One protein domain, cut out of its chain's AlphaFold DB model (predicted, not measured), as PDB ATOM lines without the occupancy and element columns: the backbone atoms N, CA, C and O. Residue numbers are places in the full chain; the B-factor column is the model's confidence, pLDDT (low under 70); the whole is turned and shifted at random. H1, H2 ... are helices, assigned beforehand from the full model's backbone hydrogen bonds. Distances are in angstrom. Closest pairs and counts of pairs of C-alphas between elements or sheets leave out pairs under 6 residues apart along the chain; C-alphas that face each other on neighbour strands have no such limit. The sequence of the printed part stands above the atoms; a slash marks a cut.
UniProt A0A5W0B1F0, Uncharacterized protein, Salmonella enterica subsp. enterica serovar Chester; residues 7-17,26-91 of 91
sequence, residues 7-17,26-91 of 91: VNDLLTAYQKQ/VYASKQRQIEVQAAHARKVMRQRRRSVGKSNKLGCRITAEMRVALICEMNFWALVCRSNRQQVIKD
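This is residues 7 to 17 and 26 to 91 of the 91 residues of an uncharacterized protein of Salmonella enterica subsp. enterica serovar Chester (UniProt A0A5W0B1F0). Two long helices, H3 and H2, meet near their ends as an open V, with residues 53 to 56 at its tip, and the short helix H1 packs across H3 with its contacts at residues 60 to 68. Residues 73 to 91, of which 73 to 88 belong to H3, stick out as a free arm, and much of H2 also stands free. The printed part has 77 residues with three named helices, in the order H1, H2, H3, and no named strand; its class is all helix. The whole is extended, with a radius of gyration of the C-alphas of 18.1 A, and flat, spanning 57 by 41 by 14 A.

H3, the longest helix, holds residues 57 to 88 and measures 47.0 A from first to last C-alpha, ending at C-alpha 88 at (-73.164, 242.684, 21.132). H2, residues 30 to 52, measures 33.2 A and begins at C-alpha 30 at (-56.616, 216.377, 0.859). H1, residues 7 to 16, measures 14.1 A, from C-alpha 7 at (-34.843, 241.495, 18.045).

H3 touches H1 with residues 60 to 68 alone; the closest C-alphas, those of Leu 10 and Ala 64, are 5.1 A apart. The two run the same way at a steep tilt of 64 degrees. H2 and H3 only just touch, only at the corner by their tight link, with 3 pairs of C-alphas within 8 A, the closest being those of Val 52 and Leu 58 at 6.5 A. They run opposite ways at a steep tilt of 49 degrees. H1 and H2 are apart. In H1, H2 and H3 every O i to N i+4 pair is within hydrogen-bond range.

The C-alphas farthest apart, those of Lys 54 and Asp 91, are 58.2 A apart. Residues 18 to 25 are not printed, and C-alphas 17 and 26 are 23.0 A apart across this cut. The mean pLDDT of the printed part is 83.1; residues 26 to 28, 54 and 89 to 91 are under 70.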
ATOM      1  N   VAL A   7     -34.023 240.361  18.518       82.62
ATOM      2  CA  VAL A   7     -34.843 241.495  18.045       82.62
ATOM      3  C   VAL A   7     -34.768 241.707  16.527       82.62
ATOM      4  O   VAL A   7     -35.789 241.952  15.886       82.62
ATOM      5  N   ASN A   8     -33.582 241.588  15.927       84.19
ATOM      6  CA  ASN A   8     -33.402 241.800  14.487       84.19
ATOM      7  C   ASN A   8     -33.993 240.642  13.677       84.19
ATOM      8  O   ASN A   8     -34.585 240.864  12.617       84.19
ATOM      9  N   ASP A   9     -33.852 239.412  14.175       83.62
ATOM     10  CA  ASP A   9     -34.442 238.232  13.545       83.62
ATOM     11  C   ASP A   9     -35.981 238.266  13.653       83.62
ATOM     12  O   ASP A   9     -36.660 237.972  12.668       83.62
ATOM     13  N   LEU A  10     -36.532 238.724  14.786       86.06
ATOM     14  CA  LEU A  10     -37.971 238.954  14.974       86.06
ATOM     15  C   LEU A  10     -38.511 240.055  14.053       86.06
ATOM     16  O   LEU A  10     -39.504 239.834  13.362       86.06
ATOM     17  N   LEU A  11     -37.851 241.216  13.980       87.88
ATOM     18  CA  LEU A  11     -38.269 242.313  13.100       87.88
ATOM     19  C   LEU A  11     -38.237 241.890  11.627       87.88
ATOM     20  O   LEU A  11     -39.186 242.132  10.884       87.88
ATOM     21  N   THR A  12     -37.173 241.197  11.217       86.69
ATOM     22  CA  THR A  12     -37.047 240.672   9.852       86.69
ATOM     23  C   THR A  12     -38.147 239.657   9.543       86.69
ATOM     24  O   THR A  12     -38.699 239.661   8.442       86.69
ATOM     25  N   ALA A  13     -38.459 238.765  10.487       86.88
ATOM     26  CA  ALA A  13     -39.534 237.792  10.333       86.88
ATOM     27  C   ALA A  13     -40.903 238.478  10.218       86.88
ATOM     28  O   ALA A  13     -41.672 238.131   9.324       86.88
ATOM     29  N   TYR A  14     -41.164 239.495  11.042       87.19
ATOM     30  CA  TYR A  14     -42.387 240.298  10.993       87.19
ATOM     31  C   TYR A  14     -42.555 241.030   9.664       87.19
ATOM     32  O   TYR A  14     -43.598 240.912   9.027       87.19
ATOM     33  N   GLN A  15     -41.511 241.694   9.170       86.12
ATOM     34  CA  GLN A  15     -41.545 242.365   7.865       86.12
ATOM     35  C   GLN A  15     -41.763 241.388   6.701       86.12
ATOM     36  O   GLN A  15     -42.433 241.713   5.725       86.12
ATOM     37  N   LYS A  16     -41.212 240.171   6.795       82.19
ATOM     38  CA  LYS A  16     -41.394 239.112   5.789       82.19
ATOM     39  C   LYS A  16     -42.731 238.398   5.891       82.19
ATOM     40  O   LYS A  16     -43.051 237.602   5.003       82.19
ATOM     41  N   GLN A  17     -43.504 238.658   6.938       74.94
ATOM     42  CA  GLN A  17     -44.830 238.102   7.118       74.94
ATOM     43  C   GLN A  17     -45.821 238.820   6.197       74.94
ATOM     44  O   GLN A  17     -46.750 239.493   6.631       74.94
ATOM     45  N   VAL A  26     -55.930 224.314  -5.861       65.31
ATOM     46  CA  VAL A  26     -55.669 223.571  -7.114       65.31
ATOM     47  C   VAL A  26     -55.433 222.073  -6.865       65.31
ATOM     48  O   VAL A  26     -54.901 221.364  -7.711       65.31
ATOM     49  N   TYR A  27     -55.828 221.541  -5.704       65.88
ATOM     50  CA  TYR A  27     -55.740 220.100  -5.441       65.88
ATOM     51  C   TYR A  27     -57.081 219.573  -4.948       65.88
ATOM     52  O   TYR A  27     -57.542 219.952  -3.871       65.88
ATOM     53  N   ALA A  28     -57.674 218.695  -5.758       64.75
ATOM     54  CA  ALA A  28     -59.000 218.124  -5.544       64.75
ATOM     55  C   ALA A  28     -59.086 217.230  -4.294       64.75
ATOM     56  O   ALA A  28     -60.146 217.131  -3.689       64.75
ATOM     57  N   SER A  29     -57.976 216.605  -3.876       81.12
ATOM     58  CA  SER A  29     -57.930 215.734  -2.696       81.12
ATOM     59  C   SER A  29     -57.016 216.280  -1.597       81.12
ATOM     60  O   SER A  29     -55.940 216.827  -1.858       81.12
ATOM     61  N   LYS A  30     -57.415 216.057  -0.338       82.44
ATOM     62  CA  LYS A  30     -56.616 216.377   0.859       82.44
ATOM     63  C   LYS A  30     -55.231 215.720   0.820       82.44
ATOM     64  O   LYS A  30     -54.242 216.342   1.192       82.44
ATOM     65  N   GLN A  31     -55.146 214.491   0.306       85.69
ATOM     66  CA  GLN A  31     -53.883 213.762   0.181       85.69
ATOM     67  C   GLN A  31     -52.887 214.498  -0.722       85.69
ATOM     68  O   GLN A  31     -51.734 214.703  -0.344       85.69
ATOM     69  N   ARG A  32     -53.346 214.965  -1.891       82.38
ATOM     70  CA  ARG A  32     -52.503 215.702  -2.836       82.38
ATOM     71  C   ARG A  32     -52.066 217.059  -2.276       82.38
ATOM     72  O   ARG A  32     -50.936 217.476  -2.516       82.38
ATOM     73  N   GLN A  33     -52.923 217.720  -1.494       82.25
ATOM     74  CA  GLN A  33     -52.565 218.955  -0.785       82.25
ATOM     75  C   GLN A  33     -51.411 218.723   0.196       82.25
ATOM     76  O   GLN A  33     -50.420 219.454   0.155       82.25
ATOM     77  N   ILE A  34     -51.509 217.684   1.032       85.38
ATOM     78  CA  ILE A  34     -50.471 217.334   2.014       85.38
ATOM     79  C   ILE A  34     -49.152 217.017   1.306       85.38
ATOM     80  O   ILE A  34     -48.104 217.529   1.699       85.38
ATOM     81  N   GLU A  35     -49.197 216.217   0.241       87.19
ATOM     82  CA  GLU A  35     -48.010 215.834  -0.521       87.19
ATOM     83  C   GLU A  35     -47.280 217.056  -1.093       87.19
ATOM     84  O   GLU A  35     -46.068 217.218  -0.903       87.19
ATOM     85  N   VAL A  36     -48.021 217.953  -1.748       85.62
ATOM     86  CA  VAL A  36     -47.456 219.160  -2.357       85.62
ATOM     87  C   VAL A  36     -46.925 220.102  -1.288       85.62
ATOM     88  O   VAL A  36     -45.820 220.629  -1.431       85.62
ATOM     89  N   GLN A  37     -47.668 220.300  -0.201       83.69
ATOM     90  CA  GLN A  37     -47.232 221.163   0.889       83.69
ATOM     91  C   GLN A  37     -45.965 220.615   1.551       83.69
ATOM     92  O   GLN A  37     -45.033 221.379   1.815       83.69
ATOM     93  N   ALA A  38     -45.871 219.297   1.732       84.62
ATOM     94  CA  ALA A  38     -44.669 218.643   2.230       84.62
ATOM     95  C   ALA A  38     -43.489 218.801   1.252       84.62
ATOM     96  O   ALA A  38     -42.371 219.110   1.675       84.62
ATOM     97  N   ALA A  39     -43.712 218.645  -0.056       88.75
ATOM     98  CA  ALA A  39     -42.682 218.850  -1.076       88.75
ATOM     99  C   ALA A  39     -42.182 220.303  -1.114       88.75
ATOM    100  O   ALA A  39     -40.971 220.550  -1.130       88.75
ATOM    101  N   HIS A  40     -43.102 221.265  -1.053       87.06
ATOM    102  CA  HIS A  40     -42.792 222.686  -0.978       87.06
ATOM    103  C   HIS A  40     -41.994 223.019   0.290       87.06
ATOM    104  O   HIS A  40     -40.934 223.642   0.204       87.06
ATOM    105  N   ALA A  41     -42.430 222.532   1.456       85.25
ATOM    106  CA  ALA A  41     -41.715 222.717   2.718       85.25
ATOM    107  C   ALA A  41     -40.280 222.167   2.642       85.25
ATOM    108  O   ALA A  41     -39.330 222.862   3.010       85.25
ATOM    109  N   ARG A  42     -40.082 220.967   2.070       89.19
ATOM    110  CA  ARG A  42     -38.740 220.400   1.841       89.19
ATOM    111  C   ARG A  42     -37.880 221.291   0.939       89.19
ATOM    112  O   ARG A  42     -36.707 221.508   1.248       89.19
ATOM    113  N   LYS A  43     -38.438 221.820  -0.158       91.38
ATOM    114  CA  LYS A  43     -37.732 222.733  -1.078       91.38
ATOM    115  C   LYS A  43     -37.277 224.006  -0.360       91.38
ATOM    116  O   LYS A  43     -36.095 224.347  -0.427       91.38
ATOM    117  N   VAL A  44     -38.183 224.660   0.363       85.62
ATOM    118  CA  VAL A  44     -37.890 225.884   1.125       85.62
ATOM    119  C   VAL A  44     -36.809 225.622   2.175       85.62
ATOM    120  O   VAL A  44     -35.828 226.362   2.254       85.62
ATOM    121  N   MET A  45     -36.913 224.523   2.928       84.56
ATOM    122  CA  MET A  45     -35.914 224.157   3.935       84.56
ATOM    123  C   MET A  45     -34.528 223.903   3.333       84.56
ATOM    124  O   MET A  45     -33.523 224.331   3.905       84.56
ATOM    125  N   ARG A  46     -34.446 223.265   2.158       88.31
ATOM    126  CA  ARG A  46     -33.178 223.077   1.434       88.31
ATOM    127  C   ARG A  46     -32.565 224.409   0.997       88.31
ATOM    128  O   ARG A  46     -31.374 224.612   1.208       88.31
ATOM    129  N   GLN A  47     -33.357 225.322   0.429       86.50
ATOM    130  CA  GLN A  47     -32.877 226.654   0.032       86.50
ATOM    131  C   GLN A  47     -32.361 227.452   1.235       86.50
ATOM    132  O   GLN A  47     -31.268 228.013   1.186       86.50
ATOM    133  N   ARG A  48     -33.100 227.431   2.350       83.25
ATOM    134  CA  ARG A  48     -32.699 228.098   3.594       83.25
ATOM    135  C   ARG A  48     -31.390 227.538   4.149       83.25
ATOM    136  O   ARG A  48     -30.511 228.319   4.495       83.25
ATOM    137  N   ARG A  49     -31.223 226.208   4.162       84.38
ATOM    138  CA  ARG A  49     -29.959 225.546   4.548       84.38
ATOM    139  C   ARG A  49     -28.789 225.970   3.659       84.38
ATOM    140  O   ARG A  49     -27.724 226.265   4.183       84.38
ATOM    141  N   ARG A  50     -28.981 226.055   2.337       84.69
ATOM    142  CA  ARG A  50     -27.934 226.523   1.406       84.69
ATOM    143  C   ARG A  50     -27.515 227.971   1.674       84.69
ATOM    144  O   ARG A  50     -26.335 228.272   1.595       84.69
ATOM    145  N   SER A  51     -28.457 228.843   2.034       79.81
ATOM    146  CA  SER A  51     -28.180 230.263   2.296       79.81
ATOM    147  C   SER A  51     -27.322 230.519   3.543       79.81
ATOM    148  O   SER A  51     -26.625 231.530   3.586       79.81
ATOM    149  N   VAL A  52     -27.383 229.660   4.567       75.81
ATOM    150  CA  VAL A  52     -26.681 229.875   5.853       75.81
ATOM    151  C   VAL A  52     -25.656 228.792   6.201       75.81
ATOM    152  O   VAL A  52     -24.920 228.945   7.174       75.81
ATOM    153  N   GLY A  53     -25.608 227.698   5.441       74.88
ATOM    154  CA  GLY A  53     -24.758 226.543   5.727       74.88
ATOM    155  C   GLY A  53     -25.177 225.781   6.992       74.88
ATOM    156  O   GLY A  53     -26.342 225.795   7.394       74.88
ATOM    157  N   LYS A  54     -24.215 225.113   7.645       67.06
ATOM    158  CA  LYS A  54     -24.401 224.369   8.912       67.06
ATOM    159  C   LYS A  54     -24.429 225.278  10.158       67.06
ATOM    160  O   LYS A  54     -24.076 224.847  11.248       67.06
ATOM    161  N   SER A  55     -24.801 226.548  10.007       71.62
ATOM    162  CA  SER A  55     -24.821 227.509  11.114       71.62
ATOM    163  C   SER A  55     -26.124 227.426  11.921       71.62
ATOM    164  O   SER A  55     -27.213 227.330  11.346       71.62
ATOM    165  N   ASN A  56     -26.027 227.594  13.246       73.12
ATOM    166  CA  ASN A  56     -27.171 227.722  14.167       73.12
ATOM    167  C   ASN A  56     -28.140 228.857  13.785       73.12
ATOM    168  O   ASN A  56     -29.304 228.849  14.181       73.12
ATOM    169  N   LYS A  57     -27.701 229.787  12.927       77.88
ATOM    170  CA  LYS A  57     -28.505 230.871  12.351       77.88
ATOM    171  C   LYS A  57     -29.781 230.389  11.655       77.88
ATOM    172  O   LYS A  57     -30.759 231.133  11.603       77.88
ATOM    173  N   LEU A  58     -29.795 229.165  11.114       81.81
ATOM    174  CA  LEU A  58     -31.017 228.592  10.546       81.81
ATOM    175  C   LEU A  58     -32.090 228.380  11.619       81.81
ATOM    176  O   LEU A  58     -33.243 228.740  11.399       81.81
ATOM    177  N   GLY A  59     -31.698 227.800  12.757       80.69
ATOM    178  CA  GLY A  59     -32.596 227.524  13.875       80.69
ATOM    179  C   GLY A  59     -33.170 228.813  14.444       80.69
ATOM    180  O   GLY A  59     -34.386 228.962  14.481       80.69
ATOM    181  N   CYS A  60     -32.308 229.788  14.749       82.94
ATOM    182  CA  CYS A  60     -32.725 231.092  15.274       82.94
ATOM    183  C   CYS A  60     -33.755 231.786  14.367       82.94
ATOM    184  O   CYS A  60     -34.782 232.257  14.848       82.94
ATOM    185  N   ARG A  61     -33.540 231.775  13.043       84.06
ATOM    186  CA  ARG A  61     -34.486 232.359  12.075       84.06
ATOM    187  C   ARG A  61     -35.828 231.637  12.042       84.06
ATOM    188  O   ARG A  61     -36.861 232.292  11.980       84.06
ATOM    189  N   ILE A  62     -35.827 230.305  12.079       83.81
ATOM    190  CA  ILE A  62     -37.069 229.518  12.095       83.81
ATOM    191  C   ILE A  62     -37.845 229.786  13.385       83.81
ATOM    192  O   ILE A  62     -39.052 230.008  13.334       83.81
ATOM    193  N   THR A  63     -37.160 229.815  14.527       85.75
ATOM    194  CA  THR A  63     -37.775 230.138  15.816       85.75
ATOM    195  C   THR A  63     -38.377 231.540  15.807       85.75
ATOM    196  O   THR A  63     -39.518 231.701  16.233       85.75
ATOM    197  N   ALA A  64     -37.662 232.539  15.279       87.50
ATOM    198  CA  ALA A  64     -38.188 233.893  15.132       87.50
ATOM    199  C   ALA A  64     -39.439 233.923  14.237       87.50
ATOM    200  O   ALA A  64     -40.461 234.465  14.643       87.50
ATOM    201  N   GLU A  65     -39.414 233.267  13.072       87.06
ATOM    202  CA  GLU A  65     -40.583 233.161  12.186       87.06
ATOM    203  C   GLU A  65     -41.792 232.507  12.876       87.06
ATOM    204  O   GLU A  65     -42.912 232.999  12.744       87.06
ATOM    205  N   MET A  66     -41.587 231.428  13.639       86.38
ATOM    206  CA  MET A  66     -42.667 230.771  14.385       86.38
ATOM    207  C   MET A  66     -43.236 231.656  15.495       86.38
ATOM    208  O   MET A  66     -44.453 231.736  15.646       86.38
ATOM    209  N   ARG A  67     -42.371 232.338  16.257       87.44
ATOM    210  CA  ARG A  67     -42.788 233.258  17.326       87.44
ATOM    211  C   ARG A  67     -43.632 234.398  16.771       87.44
ATOM    212  O   ARG A  67     -44.703 234.679  17.299       87.44
ATOM    213  N   VAL A  68     -43.179 235.026  15.688       89.88
ATOM    214  CA  VAL A  68     -43.917 236.121  15.050       89.88
ATOM    215  C   VAL A  68     -45.249 235.625  14.479       89.88
ATOM    216  O   VAL A  68     -46.267 236.290  14.662       89.88
ATOM    217  N   ALA A  69     -45.283 234.440  13.859       87.00
ATOM    218  CA  ALA A  69     -46.530 233.838  13.392       87.00
ATOM    219  C   ALA A  69     -47.552 233.675  14.526       87.00
ATOM    220  O   ALA A  69     -48.685 234.135  14.385       87.00
ATOM    221  N   LEU A  70     -47.124 233.118  15.661       87.81
ATOM    222  CA  LEU A  70     -47.967 232.942  16.842       87.81
ATOM    223  C   LEU A  70     -48.475 234.282  17.395       87.81
ATOM    224  O   LEU A  70     -49.668 234.428  17.637       87.81
ATOM    225  N   ILE A  71     -47.597 235.279  17.549       88.56
ATOM    226  CA  ILE A  71     -47.982 236.615  18.040       88.56
ATOM    227  C   ILE A  71     -49.028 237.250  17.117       88.56
ATOM    228  O   ILE A  71     -50.024 237.800  17.584       88.56
ATOM    229  N   CYS A  72     -48.833 237.156  15.800       86.75
ATOM    230  CA  CYS A  72     -49.789 237.663  14.821       86.75
ATOM    231  C   CYS A  72     -51.146 236.945  14.906       86.75
ATOM    232  O   CYS A  72     -52.179 237.610  14.835       86.75
ATOM    233  N   GLU A  73     -51.162 235.622  15.089       86.56
ATOM    234  CA  GLU A  73     -52.398 234.849  15.278       86.56
ATOM    235  C   GLU A  73     -53.116 235.230  16.577       86.56
ATOM    236  O   GLU A  73     -54.316 235.496  16.558       86.56
ATOM    237  N   MET A  74     -52.391 235.343  17.693       89.25
ATOM    238  CA  MET A  74     -52.956 235.781  18.973       89.25
ATOM    239  C   MET A  74     -53.557 237.188  18.872       89.25
ATOM    240  O   MET A  74     -54.668 237.426  19.344       89.25
ATOM    241  N   ASN A  75     -52.858 238.113  18.207       90.06
ATOM    242  CA  ASN A  75     -53.349 239.472  17.982       90.06
ATOM    243  C   ASN A  75     -54.604 239.498  17.105       90.06
ATOM    244  O   ASN A  75     -55.522 240.276  17.380       90.06
ATOM    245  N   PHE A  76     -54.666 238.644  16.080       87.25
ATOM    246  CA  PHE A  76     -55.851 238.485  15.242       87.25
ATOM    247  C   PHE A  76     -57.046 237.972  16.053       87.25
ATOM    248  O   PHE A  76     -58.111 238.586  16.016       87.25
ATOM    249  N   TRP A  77     -56.873 236.917  16.853       85.62
ATOM    250  CA  TRP A  77     -57.942 236.402  17.716       85.62
ATOM    251  C   TRP A  77     -58.405 237.429  18.746       85.62
ATOM    252  O   TRP A  77     -59.605 237.634  18.920       85.62
ATOM    253  N   ALA A  78     -57.472 238.148  19.373       92.50
ATOM    254  CA  ALA A  78     -57.809 239.217  20.303       92.50
ATOM    255  C   ALA A  78     -58.603 240.346  19.621       92.50
ATOM    256  O   ALA A  78     -59.521 240.900  20.228       92.50
ATOM    257  N   LEU A  79     -58.278 240.680  18.365       91.19
ATOM    258  CA  LEU A  79     -59.039 241.636  17.561       91.19
ATOM    259  C   LEU A  79     -60.464 241.136  17.302       91.19
ATOM    260  O   LEU A  79     -61.401 241.871  17.591       91.19
ATOM    261  N   VAL A  80     -60.627 239.893  16.838       89.88
ATOM    262  CA  VAL A  80     -61.947 239.279  16.606       89.88
ATOM    263  C   VAL A  80     -62.792 239.306  17.882       89.88
ATOM    264  O   VAL A  80     -63.923 239.784  17.859       89.88
ATOM    265  N   CYS A  81     -62.238 238.886  19.024       91.88
ATOM    266  CA  CYS A  81     -62.958 238.914  20.298       91.88
ATOM    267  C   CYS A  81     -63.391 240.331  20.709       91.88
ATOM    268  O   CYS A  81     -64.488 240.503  21.237       91.88
ATOM    269  N   ARG A  82     -62.545 241.351  20.494       92.50
ATOM    270  CA  ARG A  82     -62.907 242.752  20.776       92.50
ATOM    271  C   ARG A  82     -64.022 243.243  19.853       92.50
ATOM    272  O   ARG A  82     -64.964 243.848  20.352       92.50
ATOM    273  N   SER A  83     -63.936 242.952  18.556       90.06
ATOM    274  CA  SER A  83     -64.961 243.327  17.577       90.06
ATOM    275  C   SER A  83     -66.310 242.681  17.888       90.06
ATOM    276  O   SER A  83     -67.320 243.374  17.898       90.06
ATOM    277  N   ASN A  84     -66.326 241.389  18.227       88.81
ATOM    278  CA  ASN A  84     -67.560 240.682  18.579       88.81
ATOM    279  C   ASN A  84     -68.222 241.288  19.823       88.81
ATOM    280  O   ASN A  84     -69.424 241.526  19.823       88.81
ATOM    281  N   ARG A  85     -67.443 241.620  20.865       87.81
ATOM    282  CA  ARG A  85     -67.978 242.313  22.051       87.81
ATOM    283  C   ARG A  85     -68.598 243.669  21.711       87.81
ATOM    284  O   ARG A  85     -69.614 244.024  22.287       87.81
ATOM    285  N   GLN A  86     -68.000 244.422  20.788       86.94
ATOM    286  CA  GLN A  86     -68.549 245.711  20.359       86.94
ATOM    287  C   GLN A  86     -69.832 245.580  19.530       86.94
ATOM    288  O   GLN A  86     -70.618 246.519  19.531       86.94
ATOM    289  N   GLN A  87     -70.038 244.463  18.823       80.94
ATOM    290  CA  GLN A  87     -71.292 244.196  18.109       80.94
ATOM    291  C   GLN A  87     -72.423 243.889  19.093       80.94
ATOM    292  O   GLN A  87     -73.453 244.538  19.028       80.94
ATOM    293  N   VAL A  88     -72.174 243.031  20.090       77.44
ATOM    294  CA  VAL A  88     -73.164 242.684  21.132       77.44
ATOM    295  C   VAL A  88     -73.627 243.893  21.959       77.44
ATOM    296  O   VAL A  88     -74.734 243.888  22.465       77.44
ATOM    297  N   ILE A  89     -72.792 244.925  22.130       68.94
ATOM    298  CA  ILE A  89     -73.167 246.155  22.861       68.94
ATOM    299  C   ILE A  89     -74.007 247.112  21.992       68.94
ATOM    300  O   ILE A  89     -74.644 248.021  22.518       68.94
ATOM    301  N   LYS A  90     -73.945 246.970  20.663       61.44
ATOM    302  CA  LYS A  90     -74.659 247.837  19.715       61.44
ATOM    303  C   LYS A  90     -76.042 247.308  19.326       61.44
ATOM    304  O   LYS A  90     -76.808 248.099  18.777       61.44
ATOM    305  N   ASP A  91     -76.316 246.034  19.592       51.69
ATOM    306  CA  ASP A  91     -77.631 245.395  19.468       51.69
ATOM    307  C   ASP A  91     -78.406 245.501  20.794       51.69
ATOM    308  O   ASP A  91     -79.642 245.687  20.739       51.69
TER     309      ASP A  91